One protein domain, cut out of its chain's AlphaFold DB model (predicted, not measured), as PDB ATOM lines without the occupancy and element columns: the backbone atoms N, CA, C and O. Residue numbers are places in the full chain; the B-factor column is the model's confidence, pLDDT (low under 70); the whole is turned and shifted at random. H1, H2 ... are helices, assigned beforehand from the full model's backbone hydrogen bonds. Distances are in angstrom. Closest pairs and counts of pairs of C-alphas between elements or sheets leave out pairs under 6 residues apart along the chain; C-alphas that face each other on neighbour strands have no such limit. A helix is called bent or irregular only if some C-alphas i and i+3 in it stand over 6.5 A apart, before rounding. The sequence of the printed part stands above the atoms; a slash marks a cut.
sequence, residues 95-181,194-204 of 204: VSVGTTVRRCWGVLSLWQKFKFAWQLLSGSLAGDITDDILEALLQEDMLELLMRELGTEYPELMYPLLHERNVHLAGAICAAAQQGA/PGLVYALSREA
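AT A GLANCE: This is residues 95 to 181 and 194 to 204 of the 204 residues of the protein "Hypothetical protein" of Chlamydomonas euryale (UniProt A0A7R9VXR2). One long helix, H5, runs out from an open frame of helices, with H1 packed near its beginning and H6 packed on it farther along. The frame is made by H1, H2, H3, H4 and the beginning of H5; its middle is empty, with H2 and H4 on two sides and H3 at the far end. Residues 175 to 181, of which 175 to 178 belong to H5, stick out at the other end of the longest axis. The printed part has 98 residues with six named helices, in the order H1 to H6, and no named strand; the class is all helix. It is loose, with a radius of gyration of the C-alphas of 16.8 A and spans of 52 by 35 by 22 A.

HOW THE PARTS SIT: H5, residues 155 to 178, is the hub and touches three helices. H6, residues 194 to 203, touches it at a steep tilt of 54 degrees, the same way; the closest C-alphas, those of Asn 166 and Leu 196, are 5.1 A apart. H1, residues 97 to 107, touches residues 156 to 161 of H5 alone, at a steep tilt of 46 degrees, opposite ways; the closest C-alphas, those of Cys 104 and Leu 157, are 5.4 A apart. H4, residues 140 to 153, and H5 touch only at the corner, and only just, with 3 pairs of C-alphas within 8 A; the closest, those of Gly 151 and Met 158, are 6.0 A apart. H3, residues 131 to 137, is close to H4 but not clearly touching, with the closest C-alphas, those of Leu 137 and Leu 143, 6.2 A apart. H2, residues 110 to 124, is close to H1 but not clearly touching, with the closest C-alphas, those of Trp 105 and Lys 113, 7.2 A apart. H2 is apart from H3 and H4. Every O i to N i+4 pair is within hydrogen-bond range in H1, H2, H3 and H4, against 16 of 20 in H5 and 5 of 6 in H6.

IN THESE COORDINATES: H5 is 34.2 A long, from C-alpha 155 at (354.133, 340.991, 332.966) to C-alpha 178 at (321.420, 348.050, 325.997). It is irregular, only just: C-alphas 161 and 164 are 6.7 A apart. H2 measures 21.1 A, H4 20.1 A, H1 15.6 A, H6 14.9 A and H3 9.7 A. H1 begins at C-alpha 97, (341.202, 350.803, 342.662).

THE WHOLE: The C-alphas farthest apart, those of Ala 126 and Gly 180, are 52.2 A apart. Residues 117 to 136, of which 117 to 124 belong to H2 and 131 to 136 to H3, stand free. Residues 182 to 193 are cut out, with 23.9 A between C-alphas 181 and 194. Of the links that are printed whole, H2 to H3 is short and the others are tight. Confidence is low, with pLDDT under 70, at residues 124 to 129, 137, 180 to 181 and 202 to 204.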
ATOM      1  N   VAL A  95     336.302 350.150 337.473       83.56
ATOM      2  CA  VAL A  95     336.495 349.249 338.607       83.56
ATOM      3  C   VAL A  95     337.158 350.006 339.758       83.56
ATOM      4  O   VAL A  95     338.017 350.866 339.554       83.56
ATOM      5  N   SER A  96     336.787 349.683 341.000       85.25
ATOM      6  CA  SER A  96     337.422 350.300 342.165       85.25
ATOM      7  C   SER A  96     338.912 349.957 342.234       85.25
ATOM      8  O   SER A  96     339.309 348.801 342.072       85.25
ATOM      9  N   VAL A  97     339.740 350.957 342.554       82.38
ATOM     10  CA  VAL A  97     341.202 350.803 342.662       82.38
ATOM     11  C   VAL A  97     341.578 349.667 343.615       82.38
ATOM     12  O   VAL A  97     342.464 348.878 343.306       82.38
ATOM     13  N   GLY A  98     340.864 349.518 344.735       84.25
ATOM     14  CA  GLY A  98     341.106 348.432 345.689       84.25
ATOM     15  C   GLY A  98     340.906 347.033 345.092       84.25
ATOM     16  O   GLY A  98     341.674 346.122 345.398       84.25
ATOM     17  N   THR A  99     339.925 346.859 344.201       86.25
ATOM     18  CA  THR A  99     339.714 345.581 343.501       86.25
ATOM     19  C   THR A  99     340.861 345.305 342.542       86.25
ATOM     20  O   THR A  99     341.410 344.205 342.553       86.25
ATOM     21  N   THR A 100     341.272 346.316 341.775       87.31
ATOM     22  CA  THR A 100     342.413 346.227 340.860       87.31
ATOM     23  C   THR A 100     343.688 345.851 341.609       87.31
ATOM     24  O   THR A 100     344.322 344.860 341.266       87.31
ATOM     25  N   VAL A 101     344.018 346.551 342.701       88.56
ATOM     26  CA  VAL A 101     345.195 346.254 343.538       88.56
ATOM     27  C   VAL A 101     345.142 344.829 344.088       88.56
ATOM     28  O   VAL A 101     346.144 344.119 344.054       88.56
ATOM     29  N   ARG A 102     343.975 344.370 344.552       90.94
ATOM     30  CA  ARG A 102     343.818 343.000 345.056       90.94
ATOM     31  C   ARG A 102     344.029 341.952 343.962       90.94
ATOM     32  O   ARG A 102     344.643 340.924 344.241       90.94
ATOM     33  N   ARG A 103     343.544 342.193 342.740       90.94
ATOM     34  CA  ARG A 103     343.759 341.299 341.588       90.94
ATOM     35  C   ARG A 103     345.226 341.289 341.163       90.94
ATOM     36  O   ARG A 103     345.790 340.210 341.021       90.94
ATOM     37  N   CYS A 104     345.864 342.457 341.098       89.81
ATOM     38  CA  CYS A 104     347.305 342.602 340.888       89.81
ATOM     39  C   CYS A 104     348.117 341.814 341.921       89.81
ATOM     40  O   CYS A 104     348.990 341.031 341.570       89.81
ATOM     41  N   TRP A 105     347.788 341.947 343.207       91.62
ATOM     42  CA  TRP A 105     348.446 341.166 344.250       91.62
ATOM     43  C   TRP A 105     348.156 339.665 344.117       91.62
ATOM     44  O   TRP A 105     349.003 338.837 344.427       91.62
ATOM     45  N   GLY A 106     346.964 339.289 343.656       92.06
ATOM     46  CA  GLY A 106     346.576 337.897 343.447       92.06
ATOM     47  C   GLY A 106     347.404 337.181 342.380       92.06
ATOM     48  O   GLY A 106     347.744 336.019 342.588       92.06
ATOM     49  N   VAL A 107     347.750 337.869 341.286       92.50
ATOM     50  CA  VAL A 107     348.462 337.267 340.142       92.50
ATOM     51  C   VAL A 107     349.965 337.103 340.362       92.50
ATOM     52  O   VAL A 107     350.554 336.213 339.762       92.50
ATOM     53  N   LEU A 108     350.574 337.894 341.252       91.88
ATOM     54  CA  LEU A 108     352.008 337.808 341.536       91.88
ATOM     55  C   LEU A 108     352.380 336.530 342.306       91.88
ATOM     56  O   LEU A 108     351.728 336.153 343.294       91.88
ATOM     57  N   SER A 109     353.507 335.916 341.945       91.94
ATOM     58  CA  SER A 109     354.134 334.861 342.751       91.94
ATOM     59  C   SER A 109     354.616 335.383 344.111       91.94
ATOM     60  O   SER A 109     354.799 336.584 344.319       91.94
ATOM     61  N   LEU A 110     354.862 334.478 345.066       93.00
ATOM     62  CA  LEU A 110     355.383 334.843 346.393       93.00
ATOM     63  C   LEU A 110     356.710 335.615 346.309       93.00
ATOM     64  O   LEU A 110     356.915 336.564 347.064       93.00
ATOM     65  N   TRP A 111     357.578 335.246 345.363       91.94
ATOM     66  CA  TRP A 111     358.854 335.925 345.153       91.94
ATOM     67  C   TRP A 111     358.674 337.329 344.564       91.94
ATOM     68  O   TRP A 111     359.250 338.288 345.076       91.94
ATOM     69  N   GLN A 112     357.824 337.481 343.543       91.12
ATOM     70  CA  GLN A 112     357.528 338.797 342.966       91.12
ATOM     71  C   GLN A 112     356.834 339.715 343.972       91.12
ATOM     72  O   GLN A 112     357.156 340.894 344.018       91.12
ATOM     73  N   LYS A 113     355.944 339.191 344.825       92.31
ATOM     74  CA  LYS A 113     355.323 339.955 345.923       92.31
ATOM     75  C   LYS A 113     356.364 340.544 346.861       92.31
ATOM     76  O   LYS A 113     356.288 341.724 347.185       92.31
ATOM     77  N   PHE A 114     357.330 339.729 347.281       92.38
ATOM     78  CA  PHE A 114     358.409 340.185 348.150       92.38
ATOM     79  C   PHE A 114     359.266 341.252 347.459       92.38
ATOM     80  O   PHE A 114     359.490 342.319 348.025       92.38
ATOM     81  N   LYS A 115     359.680 341.001 346.211       89.94
ATOM     82  CA  LYS A 115     360.476 341.943 345.413       89.94
ATOM     83  C   LYS A 115     359.750 343.277 345.193       89.94
ATOM     84  O   LYS A 115     360.336 344.332 345.412       89.94
ATOM     85  N   PHE A 116     358.473 343.228 344.828       88.81
ATOM     86  CA  PHE A 116     357.640 344.404 344.594       88.81
ATOM     87  C   PHE A 116     357.408 345.199 345.885       88.81
ATOM     88  O   PHE A 116     357.553 346.418 345.898       88.81
ATOM     89  N   ALA A 117     357.126 344.518 347.002       89.38
ATOM     90  CA  ALA A 117     357.005 345.167 348.308       89.38
ATOM     91  C   ALA A 117     358.312 345.851 348.732       89.38
ATOM     92  O   ALA A 117     358.283 346.968 349.244       89.38
ATOM     93  N   TRP A 118     359.456 345.204 348.483       89.06
ATOM     94  CA  TRP A 118     360.770 345.783 348.745       89.06
ATOM     95  C   TRP A 118     361.021 347.038 347.900       89.06
ATOM     96  O   TRP A 118     361.448 348.057 348.436       89.06
ATOM     97  N   GLN A 119     360.700 346.993 346.604       85.69
ATOM     98  CA  GLN A 119     360.817 348.145 345.705       85.69
ATOM     99  C   GLN A 119     359.946 349.318 346.165       85.69
ATOM    100  O   GLN A 119     360.456 350.429 346.303       85.69
ATOM    101  N   LEU A 120     358.672 349.072 346.486       84.25
ATOM    102  CA  LEU A 120     357.770 350.107 347.001       84.25
ATOM    103  C   LEU A 120     358.285 350.727 348.303       84.25
ATOM    104  O   LEU A 120     358.269 351.947 348.449       84.25
ATOM    105  N   LEU A 121     358.774 349.901 349.232       85.06
ATOM    106  CA  LEU A 121     359.329 350.384 350.493       85.06
ATOM    107  C   LEU A 121     360.596 351.218 350.261       85.06
ATOM    108  O   LEU A 121     360.743 352.283 350.852       85.06
ATOM    109  N   SER A 122     361.481 350.768 349.369       82.00
ATOM    110  CA  SER A 122     362.705 351.496 349.027       82.00
ATOM    111  C   SER A 122     362.422 352.840 348.347       82.00
ATOM    112  O   SER A 122     363.074 353.827 348.672       82.00
ATOM    113  N   GLY A 123     361.412 352.902 347.472       73.94
ATOM    114  CA  GLY A 123     360.990 354.134 346.805       73.94
ATOM    115  C   GLY A 123     360.288 355.105 347.754       73.94
ATOM    116  O   GLY A 123     360.556 356.299 347.713       73.94
ATOM    117  N   SER A 124     359.461 354.601 348.675       69.56
ATOM    118  CA  SER A 124     358.787 355.432 349.684       69.56
ATOM    119  C   SER A 124     359.752 356.079 350.680       69.56
ATOM    120  O   SER A 124     359.406 357.093 351.280       69.56
ATOM    121  N   LEU A 125     360.935 355.497 350.886       65.25
ATOM    122  CA  LEU A 125     361.983 356.061 351.739       65.25
ATOM    123  C   LEU A 125     362.853 357.098 351.003       65.25
ATOM    124  O   LEU A 125     363.633 357.791 351.651       65.25
ATOM    125  N   ALA A 126     362.742 357.197 349.673       62.53
ATOM    126  CA  ALA A 126     363.659 357.960 348.825       62.53
ATOM    127  C   ALA A 126     363.284 359.439 348.606       62.53
ATOM    128  O   ALA A 126     364.088 360.165 348.025       62.53
ATOM    129  N   GLY A 127     362.141 359.924 349.103       54.94
ATOM    130  CA  GLY A 127     361.891 361.368 349.220       54.94
ATOM    131  C   GLY A 127     360.480 361.825 348.864       54.94
ATOM    132  O   GLY A 127     359.763 361.174 348.106       54.94
ATOM    133  N   ASP A 128     360.106 362.968 349.442       60.62
ATOM    134  CA  ASP A 128     358.838 363.659 349.216       60.62
ATOM    135  C   ASP A 128     358.635 363.992 347.729       60.62
ATOM    136  O   ASP A 128     359.518 364.538 347.065       60.62
ATOM    137  N   ILE A 129     357.450 363.672 347.204       67.19
ATOM    138  CA  ILE A 129     357.053 364.008 345.832       67.19
ATOM    139  C   ILE A 129     356.790 365.519 345.778       67.19
ATOM    140  O   ILE A 129     355.785 365.985 346.313       67.19
ATOM    141  N   THR A 130     357.684 366.287 345.150       73.81
ATOM    142  CA  THR A 130     357.462 367.715 344.865       73.81
ATOM    143  C   THR A 130     356.555 367.902 343.646       73.81
ATOM    144  O   THR A 130     356.478 367.024 342.782       73.81
ATOM    145  N   ASP A 131     355.883 369.053 343.547       73.44
ATOM    146  CA  ASP A 131     354.970 369.363 342.432       73.44
ATOM    147  C   ASP A 131     355.667 369.281 341.058       73.44
ATOM    148  O   ASP A 131     355.081 368.778 340.100       73.44
ATOM    149  N   ASP A 132     356.949 369.657 340.980       72.81
ATOM    150  CA  ASP A 132     357.749 369.565 339.751       72.81
ATOM    151  C   ASP A 132     357.961 368.105 339.297       72.81
ATOM    152  O   ASP A 132     357.914 367.790 338.107       72.81
ATOM    153  N   ILE A 133     358.167 367.187 340.251       70.62
ATOM    154  CA  ILE A 133     358.297 365.746 339.980       70.62
ATOM    155  C   ILE A 133     356.935 365.177 339.581       70.62
ATOM    156  O   ILE A 133     356.853 364.349 338.675       70.62
ATOM    157  N   LEU A 134     355.855 365.632 340.221       74.88
ATOM    158  CA  LEU A 134     354.500 365.213 339.881       74.88
ATOM    159  C   LEU A 134     354.136 365.600 338.441       74.88
ATOM    160  O   LEU A 134     353.593 364.776 337.707       74.88
ATOM    161  N   GLU A 135     354.461 366.822 338.018       72.88
ATOM    162  CA  GLU A 135     354.210 367.280 336.650       72.88
ATOM    163  C   GLU A 135     355.059 366.513 335.627       72.88
ATOM    164  O   GLU A 135     354.547 366.118 334.577       72.88
ATOM    165  N   ALA A 136     356.313 366.187 335.963       71.44
ATOM    166  CA  ALA A 136     357.157 365.317 335.147       71.44
ATOM    167  C   ALA A 136     356.599 363.882 335.025       71.44
ATOM    168  O   ALA A 136     356.648 363.294 333.947       71.44
ATOM    169  N   LEU A 137     356.016 363.323 336.093       69.12
ATOM    170  CA  LEU A 137     355.371 361.999 336.080       69.12
ATOM    171  C   LEU A 137     354.057 361.974 335.286       69.12
ATOM    172  O   LEU A 137     353.661 360.926 334.779       69.12
ATOM    173  N   LEU A 138     353.374 363.116 335.182       70.19
ATOM    174  CA  LEU A 138     352.152 363.273 334.390       70.19
ATOM    175  C   LEU A 138     352.426 363.418 332.887       70.19
ATOM    176  O   LEU A 138     351.480 363.359 332.096       70.19
ATOM    177  N   GLN A 139     353.688 363.589 332.478       75.38
ATOM    178  CA  GLN A 139     354.054 363.572 331.066       75.38
ATOM    179  C   GLN A 139     353.775 362.188 330.475       75.38
ATOM    180  O   GLN A 139     354.157 361.163 331.043       75.38
ATOM    181  N   GLU A 140     353.104 362.163 329.320       71.25
ATOM    182  CA  GLU A 140     352.681 360.919 328.665       71.25
ATOM    183  C   GLU A 140     353.859 359.957 328.448       71.25
ATOM    184  O   GLU A 140     353.731 358.767 328.735       71.25
ATOM    185  N   ASP A 141     355.016 360.487 328.045       75.56
ATOM    186  CA  ASP A 141     356.232 359.711 327.787       75.56
ATOM    187  C   ASP A 141     356.778 359.031 329.055       75.56
ATOM    188  O   ASP A 141     357.229 357.885 329.008       75.56
ATOM    189  N   MET A 142     356.706 359.711 330.206       76.31
ATOM    190  CA  MET A 142     357.183 359.175 331.483       76.31
ATOM    191  C   MET A 142     356.258 358.071 331.997       76.31
ATOM    192  O   MET A 142     356.716 357.005 332.409       76.31
ATOM    193  N   LEU A 143     354.943 358.291 331.928       78.12
ATOM    194  CA  LEU A 143     353.969 357.282 332.336       78.12
ATOM    195  C   LEU A 143     354.041 356.036 331.441       78.12
ATOM    196  O   LEU A 143     353.918 354.913 331.935       78.12
ATOM    197  N   GLU A 144     354.259 356.215 330.136       78.38
ATOM    198  CA  GLU A 144     354.441 355.101 329.209       78.38
ATOM    199  C   GLU A 144     355.718 354.310 329.517       78.38
ATOM    200  O   GLU A 144     355.686 353.075 329.513       78.38
ATOM    201  N   LEU A 145     356.820 354.991 329.846       82.94
ATOM    202  CA  LEU A 145     358.064 354.343 330.260       82.94
ATOM    203  C   LEU A 145     357.862 353.493 331.522       82.94
ATOM    204  O   LEU A 145     358.203 352.311 331.516       82.94
ATOM    205  N   LEU A 146     357.219 354.048 332.554       82.44
ATOM    206  CA  LEU A 146     356.910 353.323 333.793       82.44
ATOM    207  C   LEU A 146     356.033 352.094 333.532       82.44
ATOM    208  O   LEU A 146     356.282 351.017 334.075       82.44
ATOM    209  N   MET A 147     355.018 352.227 332.675       82.38
ATOM    210  CA  MET A 147     354.168 351.097 332.292       82.38
ATOM    211  C   MET A 147     354.951 350.013 331.542       82.38
ATOM    212  O   MET A 147     354.716 348.828 331.773       82.38
ATOM    213  N   ARG A 148     355.899 350.391 330.674       84.81
ATOM    214  CA  ARG A 148     356.775 349.444 329.962       84.81
ATOM    215  C   ARG A 148     357.741 348.734 330.904       84.81
ATOM    216  O   ARG A 148     357.923 347.523 330.776       84.81
ATOM    217  N   GLU A 149     358.332 349.450 331.856       86.31
ATOM    218  CA  GLU A 149     359.213 348.868 332.873       86.31
ATOM    219  C   GLU A 149     358.448 347.880 333.756       86.31
ATOM    220  O   GLU A 149     358.849 346.719 333.870       86.31
ATOM    221  N   LEU A 150     357.281 348.282 334.273       85.19
ATOM    222  CA  LEU A 150     356.402 347.398 335.041       85.19
ATOM    223  C   LEU A 150     355.940 346.190 334.223       85.19
ATOM    224  O   LEU A 150     355.905 345.082 334.749       85.19
ATOM    225  N   GLY A 151     355.609 346.372 332.943       86.38
ATOM    226  CA  GLY A 151     355.218 345.278 332.055       86.38
ATOM    227  C   GLY A 151     356.358 344.311 331.733       86.38
ATOM    228  O   GLY A 151     356.109 343.129 331.509       86.38
ATOM    229  N   THR A 152     357.604 344.788 331.748       87.31
ATOM    230  CA  THR A 152     358.798 343.958 331.539       87.31
ATOM    231  C   THR A 152     359.158 343.179 332.801       87.31
ATOM    232  O   THR A 152     359.475 341.994 332.734       87.31
ATOM    233  N   GLU A 153     359.101 343.832 333.962       88.50
ATOM    234  CA  GLU A 153     359.493 343.230 335.236       88.50
ATOM    235  C   GLU A 153     358.384 342.354 335.845       88.50
ATOM    236  O   GLU A 153     358.663 341.312 336.445       88.50
ATOM    237  N   TYR A 154     357.126 342.752 335.655       90.31
ATOM    238  CA  TYR A 154     355.934 342.113 336.206       90.31
ATOM    239  C   TYR A 154     354.840 341.957 335.131       90.31
ATOM    240  O   TYR A 154     353.755 342.538 335.250       90.31
ATOM    241  N   PRO A 155     355.070 341.139 334.086       87.44
ATOM    242  CA  PRO A 155     354.133 340.991 332.966       87.44
ATOM    243  C   PRO A 155     352.733 340.537 333.404       87.44
ATOM    244  O   PRO A 155     351.726 340.941 332.823       87.44
ATOM    245  N   GLU A 156     352.653 339.754 334.481       87.38
ATOM    246  CA  GLU A 156     351.405 339.284 335.088       87.38
ATOM    247  C   GLU A 156     350.495 340.433 335.548       87.38
ATOM    248  O   GLU A 156     349.274 340.287 335.518       87.38
ATOM    249  N   LEU A 157     351.057 341.590 335.925       89.44
ATOM    250  CA  LEU A 157     350.290 342.760 336.366       89.44
ATOM    251  C   LEU A 157     349.548 343.447 335.222       89.44
ATOM    252  O   LEU A 157     348.531 344.100 335.458       89.44
ATOM    253  N   MET A 158     350.018 343.300 333.983       87.56
ATOM    254  CA  MET A 158     349.438 344.005 332.838       87.56
ATOM    255  C   MET A 158     348.020 343.561 332.528       87.56
ATOM    256  O   MET A 158     347.190 344.370 332.108       87.56
ATOM    257  N   TYR A 159     347.711 342.297 332.802       87.19
ATOM    258  CA  TYR A 159     346.367 341.785 332.617       87.19
ATOM    259  C   TYR A 159     345.343 342.482 333.537       87.19
ATOM    260  O   TYR A 159     344.457 343.150 332.999       87.19
ATOM    261  N   PRO A 160     345.450 342.429 334.882       85.31
ATOM    262  CA  PRO A 160     344.501 343.104 335.767       85.31
ATOM    263  C   PRO A 160     344.579 344.640 335.711       85.31
ATOM    264  O   PRO A 160     343.559 345.306 335.880       85.31
ATOM    265  N   LEU A 161     345.757 345.228 335.447       84.94
ATOM    266  CA  LEU A 161     345.910 346.689 335.389       84.94
ATOM    267  C   LEU A 161     345.323 347.321 334.129       84.94
ATOM    268  O   LEU A 161     344.802 348.434 334.203       84.94
ATOM    269  N   LEU A 162     345.435 346.657 332.979       83.06
ATOM    270  CA  LEU A 162     345.052 347.238 331.693       83.06
ATOM    271  C   LEU A 162     343.922 346.449 331.053       83.06
ATOM    272  O   LEU A 162     342.833 346.980 330.848       83.06
ATOM    273  N   HIS A 163     344.170 345.179 330.739       85.00
ATOM    274  CA  HIS A 163     343.267 344.410 329.890       85.00
ATOM    275  C   HIS A 163     341.913 344.164 330.559       85.00
ATOM    276  O   HIS A 163     340.866 344.454 329.986       85.00
ATOM    277  N   GLU A 164     341.927 343.711 331.806       86.88
ATOM    278  CA  GLU A 164     340.717 343.446 332.573       86.88
ATOM    279  C   GLU A 164     339.890 344.715 332.807       86.88
ATOM    280  O   GLU A 164     338.664 344.685 332.672       86.88
ATOM    281  N   ARG A 165     340.546 345.846 333.101       89.00
ATOM    282  CA  ARG A 165     339.873 347.147 333.232       89.00
ATOM    283  C   ARG A 165     339.228 347.580 331.922       89.00
ATOM    284  O   ARG A 165     338.083 348.021 331.942       89.00
ATOM    285  N   ASN A 166     339.910 347.395 330.791       87.00
ATOM    286  CA  ASN A 166     339.354 347.704 329.471       87.00
ATOM    287  C   ASN A 166     338.103 346.871 329.169       87.00
ATOM    288  O   ASN A 166     337.129 347.416 328.658       87.00
ATOM    289  N   VAL A 167     338.098 345.587 329.536       86.44
ATOM    290  CA  VAL A 167     336.922 344.711 329.388       86.44
ATOM    291  C   VAL A 167     335.764 345.173 330.278       86.44
ATOM    292  O   VAL A 167     334.634 345.259 329.808       86.44
ATOM    293  N   HIS A 168     336.016 345.540 331.540       88.00
ATOM    294  CA  HIS A 168     334.954 346.055 332.418       88.00
ATOM    295  C   HIS A 168     334.374 347.381 331.898       88.00
ATOM    296  O   HIS A 168     333.156 347.564 331.906       88.00
ATOM    297  N   LEU A 169     335.225 348.282 331.393       87.00
ATOM    298  CA  LEU A 169     334.795 349.537 330.770       87.00
ATOM    299  C   LEU A 169     333.964 349.289 329.501       87.00
ATOM    300  O   LEU A 169     332.926 349.931 329.328       87.00
ATOM    301  N   ALA A 170     334.379 348.350 328.644       84.88
ATOM    302  CA  ALA A 170     333.623 347.946 327.458       84.88
ATOM    303  C   ALA A 170     332.238 347.416 327.843       84.88
ATOM    304  O   ALA A 170     331.228 347.944 327.378       84.88
ATOM    305  N   GLY A 171     332.186 346.470 328.784       85.75
ATOM    306  CA  GLY A 171     330.938 345.897 329.281       85.75
ATOM    307  C   GLY A 171     329.999 346.948 329.883       85.75
ATOM    308  O   GLY A 171     328.794 346.912 329.635       85.75
ATOM    309  N   ALA A 172     330.527 347.939 330.611       85.56
ATOM    310  CA  ALA A 172     329.729 349.045 331.143       85.56
ATOM    311  C   ALA A 172     329.118 349.916 330.029       85.56
ATOM    312  O   ALA A 172     327.949 350.304 330.112       85.56
ATOM    313  N   ILE A 173     329.881 350.194 328.968       83.31
ATOM    314  CA  ILE A 173     329.408 350.938 327.794       83.31
ATOM    315  C   ILE A 173     328.334 350.138 327.042       83.31
ATOM    316  O   ILE A 173     327.275 350.685 326.719       83.31
ATOM    317  N   CYS A 174     328.564 348.845 326.813       80.94
ATOM    318  CA  CYS A 174     327.608 347.936 326.180       80.94
ATOM    319  C   CYS A 174     326.304 347.841 326.982       80.94
ATOM    320  O   CYS A 174     325.216 347.993 326.419       80.94
ATOM    321  N   ALA A 175     326.393 347.675 328.303       82.62
ATOM    322  CA  ALA A 175     325.237 347.641 329.191       82.62
ATOM    323  C   ALA A 175     324.452 348.962 329.156       82.62
ATOM    324  O   ALA A 175     323.224 348.948 329.073       82.62
ATOM    325  N   ALA A 176     325.137 350.112 329.153       78.19
ATOM    326  CA  ALA A 176     324.488 351.416 329.013       78.19
ATOM    327  C   ALA A 176     323.774 351.560 327.657       78.19
ATOM    328  O   ALA A 176     322.651 352.066 327.602       78.19
ATOM    329  N   ALA A 177     324.373 351.060 326.571       75.00
ATOM    330  CA  ALA A 177     323.740 351.045 325.254       75.00
ATOM    331  C   ALA A 177     322.495 350.149 325.230       75.00
ATOM    332  O   ALA A 177     321.478 350.518 324.641       75.00
ATOM    333  N   GLN A 178     322.537 348.996 325.904       75.50
ATOM    334  CA  GLN A 178     321.420 348.050 325.997       75.50
ATOM    335  C   GLN A 178     320.190 348.604 326.720       75.50
ATOM    336  O   GLN A 178     319.085 348.169 326.413       75.50
ATOM    337  N   GLN A 179     320.339 349.631 327.559       75.50
ATOM    338  CA  GLN A 179     319.224 350.289 328.255       75.50
ATOM    339  C   GLN A 179     318.341 351.183 327.359       75.50
ATOM    340  O   GLN A 179     317.518 351.944 327.865       75.50
ATOM    341  N   GLY A 180     318.485 351.099 326.032       65.94
ATOM    342  CA  GLY A 180     317.599 351.771 325.074       65.94
ATOM    343  C   GLY A 180     317.995 353.211 324.745       65.94
ATOM    344  O   GLY A 180     317.201 353.944 324.162       65.94
ATOM    345  N   ALA A 181     319.215 353.628 325.091       66.38
ATOM    346  CA  ALA A 181     319.737 354.925 324.681       66.38
ATOM    347  C   ALA A 181     320.012 354.945 323.164       66.38
ATOM    348  O   ALA A 181     320.711 354.076 322.641       66.38
ATOM    349  N   PRO A 194     342.920 352.346 323.057       75.31
ATOM    350  CA  PRO A 194     343.256 351.274 322.118       75.31
ATOM    351  C   PRO A 194     342.685 349.922 322.562       75.31
ATOM    352  O   PRO A 194     342.080 349.197 321.773       75.31
ATOM    353  N   GLY A 195     342.824 349.603 323.852       77.69
ATOM    354  CA  GLY A 195     342.310 348.354 324.410       77.69
ATOM    355  C   GLY A 195     340.787 348.326 324.527       77.69
ATOM    356  O   GLY A 195     340.191 347.260 324.398       77.69
ATOM    357  N   LEU A 196     340.149 349.482 324.720       80.06
ATOM    358  CA  LEU A 196     338.696 349.605 324.752       80.06
ATOM    359  C   LEU A 196     338.075 349.401 323.365       80.06
ATOM    360  O   LEU A 196     337.102 348.665 323.248       80.06
ATOM    361  N   VAL A 197     338.649 350.003 322.316       77.19
ATOM    362  CA  VAL A 197     338.213 349.781 320.924       77.19
ATOM    363  C   VAL A 197     338.327 348.302 320.561       77.19
ATOM    364  O   VAL A 197     337.392 347.736 320.001       77.19
ATOM    365  N   TYR A 198     339.433 347.660 320.945       74.38
ATOM    366  CA  TYR A 198     339.620 346.223 320.751       74.38
ATOM    367  C   TYR A 198     338.598 345.369 321.524       74.38
ATOM    368  O   TYR A 198     338.102 344.378 320.999       74.38
ATOM    369  N   ALA A 199     338.274 345.725 322.769       77.06
ATOM    370  CA  ALA A 199     337.283 344.990 323.556       77.06
ATOM    371  C   ALA A 199     335.867 345.135 322.969       77.06
ATOM    372  O   ALA A 199     335.161 344.143 322.812       77.06
ATOM    373  N   LEU A 200     335.482 346.353 322.571       74.94
ATOM    374  CA  LEU A 200     334.178 346.634 321.966       74.94
ATOM    375  C   LEU A 200     334.000 345.956 320.602       74.94
ATOM    376  O   LEU A 200     332.904 345.496 320.304       74.94
ATOM    377  N   SER A 201     335.054 345.849 319.786       71.06
ATOM    378  CA  SER A 201     334.971 345.163 318.486       71.06
ATOM    379  C   SER A 201     334.792 343.647 318.600       71.06
ATOM    380  O   SER A 201     334.410 343.009 317.624       71.06
ATOM    381  N   ARG A 202     335.058 343.062 319.775       65.00
ATOM    382  CA  ARG A 202     334.838 341.635 320.053       65.00
ATOM    383  C   ARG A 202     333.475 341.326 320.667       65.00
ATOM    384  O   ARG A 202     333.070 340.167 320.631       65.00
ATOM    385  N   GLU A 203     332.818 342.318 321.264       51.06
ATOM    386  CA  GLU A 203     331.474 342.191 321.853       51.06
ATOM    387  C   GLU A 203     330.340 342.607 320.893       51.06
ATOM    388  O   GLU A 203     329.173 342.372 321.212       51.06
ATOM    389  N   ALA A 204     330.671 343.226 319.751       42.62
ATOM    390  CA  ALA A 204     329.737 343.619 318.688       42.62
ATOM    391  C   ALA A 204     329.436 342.467 317.717       42.62
ATOM    392  O   ALA A 204     328.259 342.371 317.297       42.62
TER     393      ALA A 204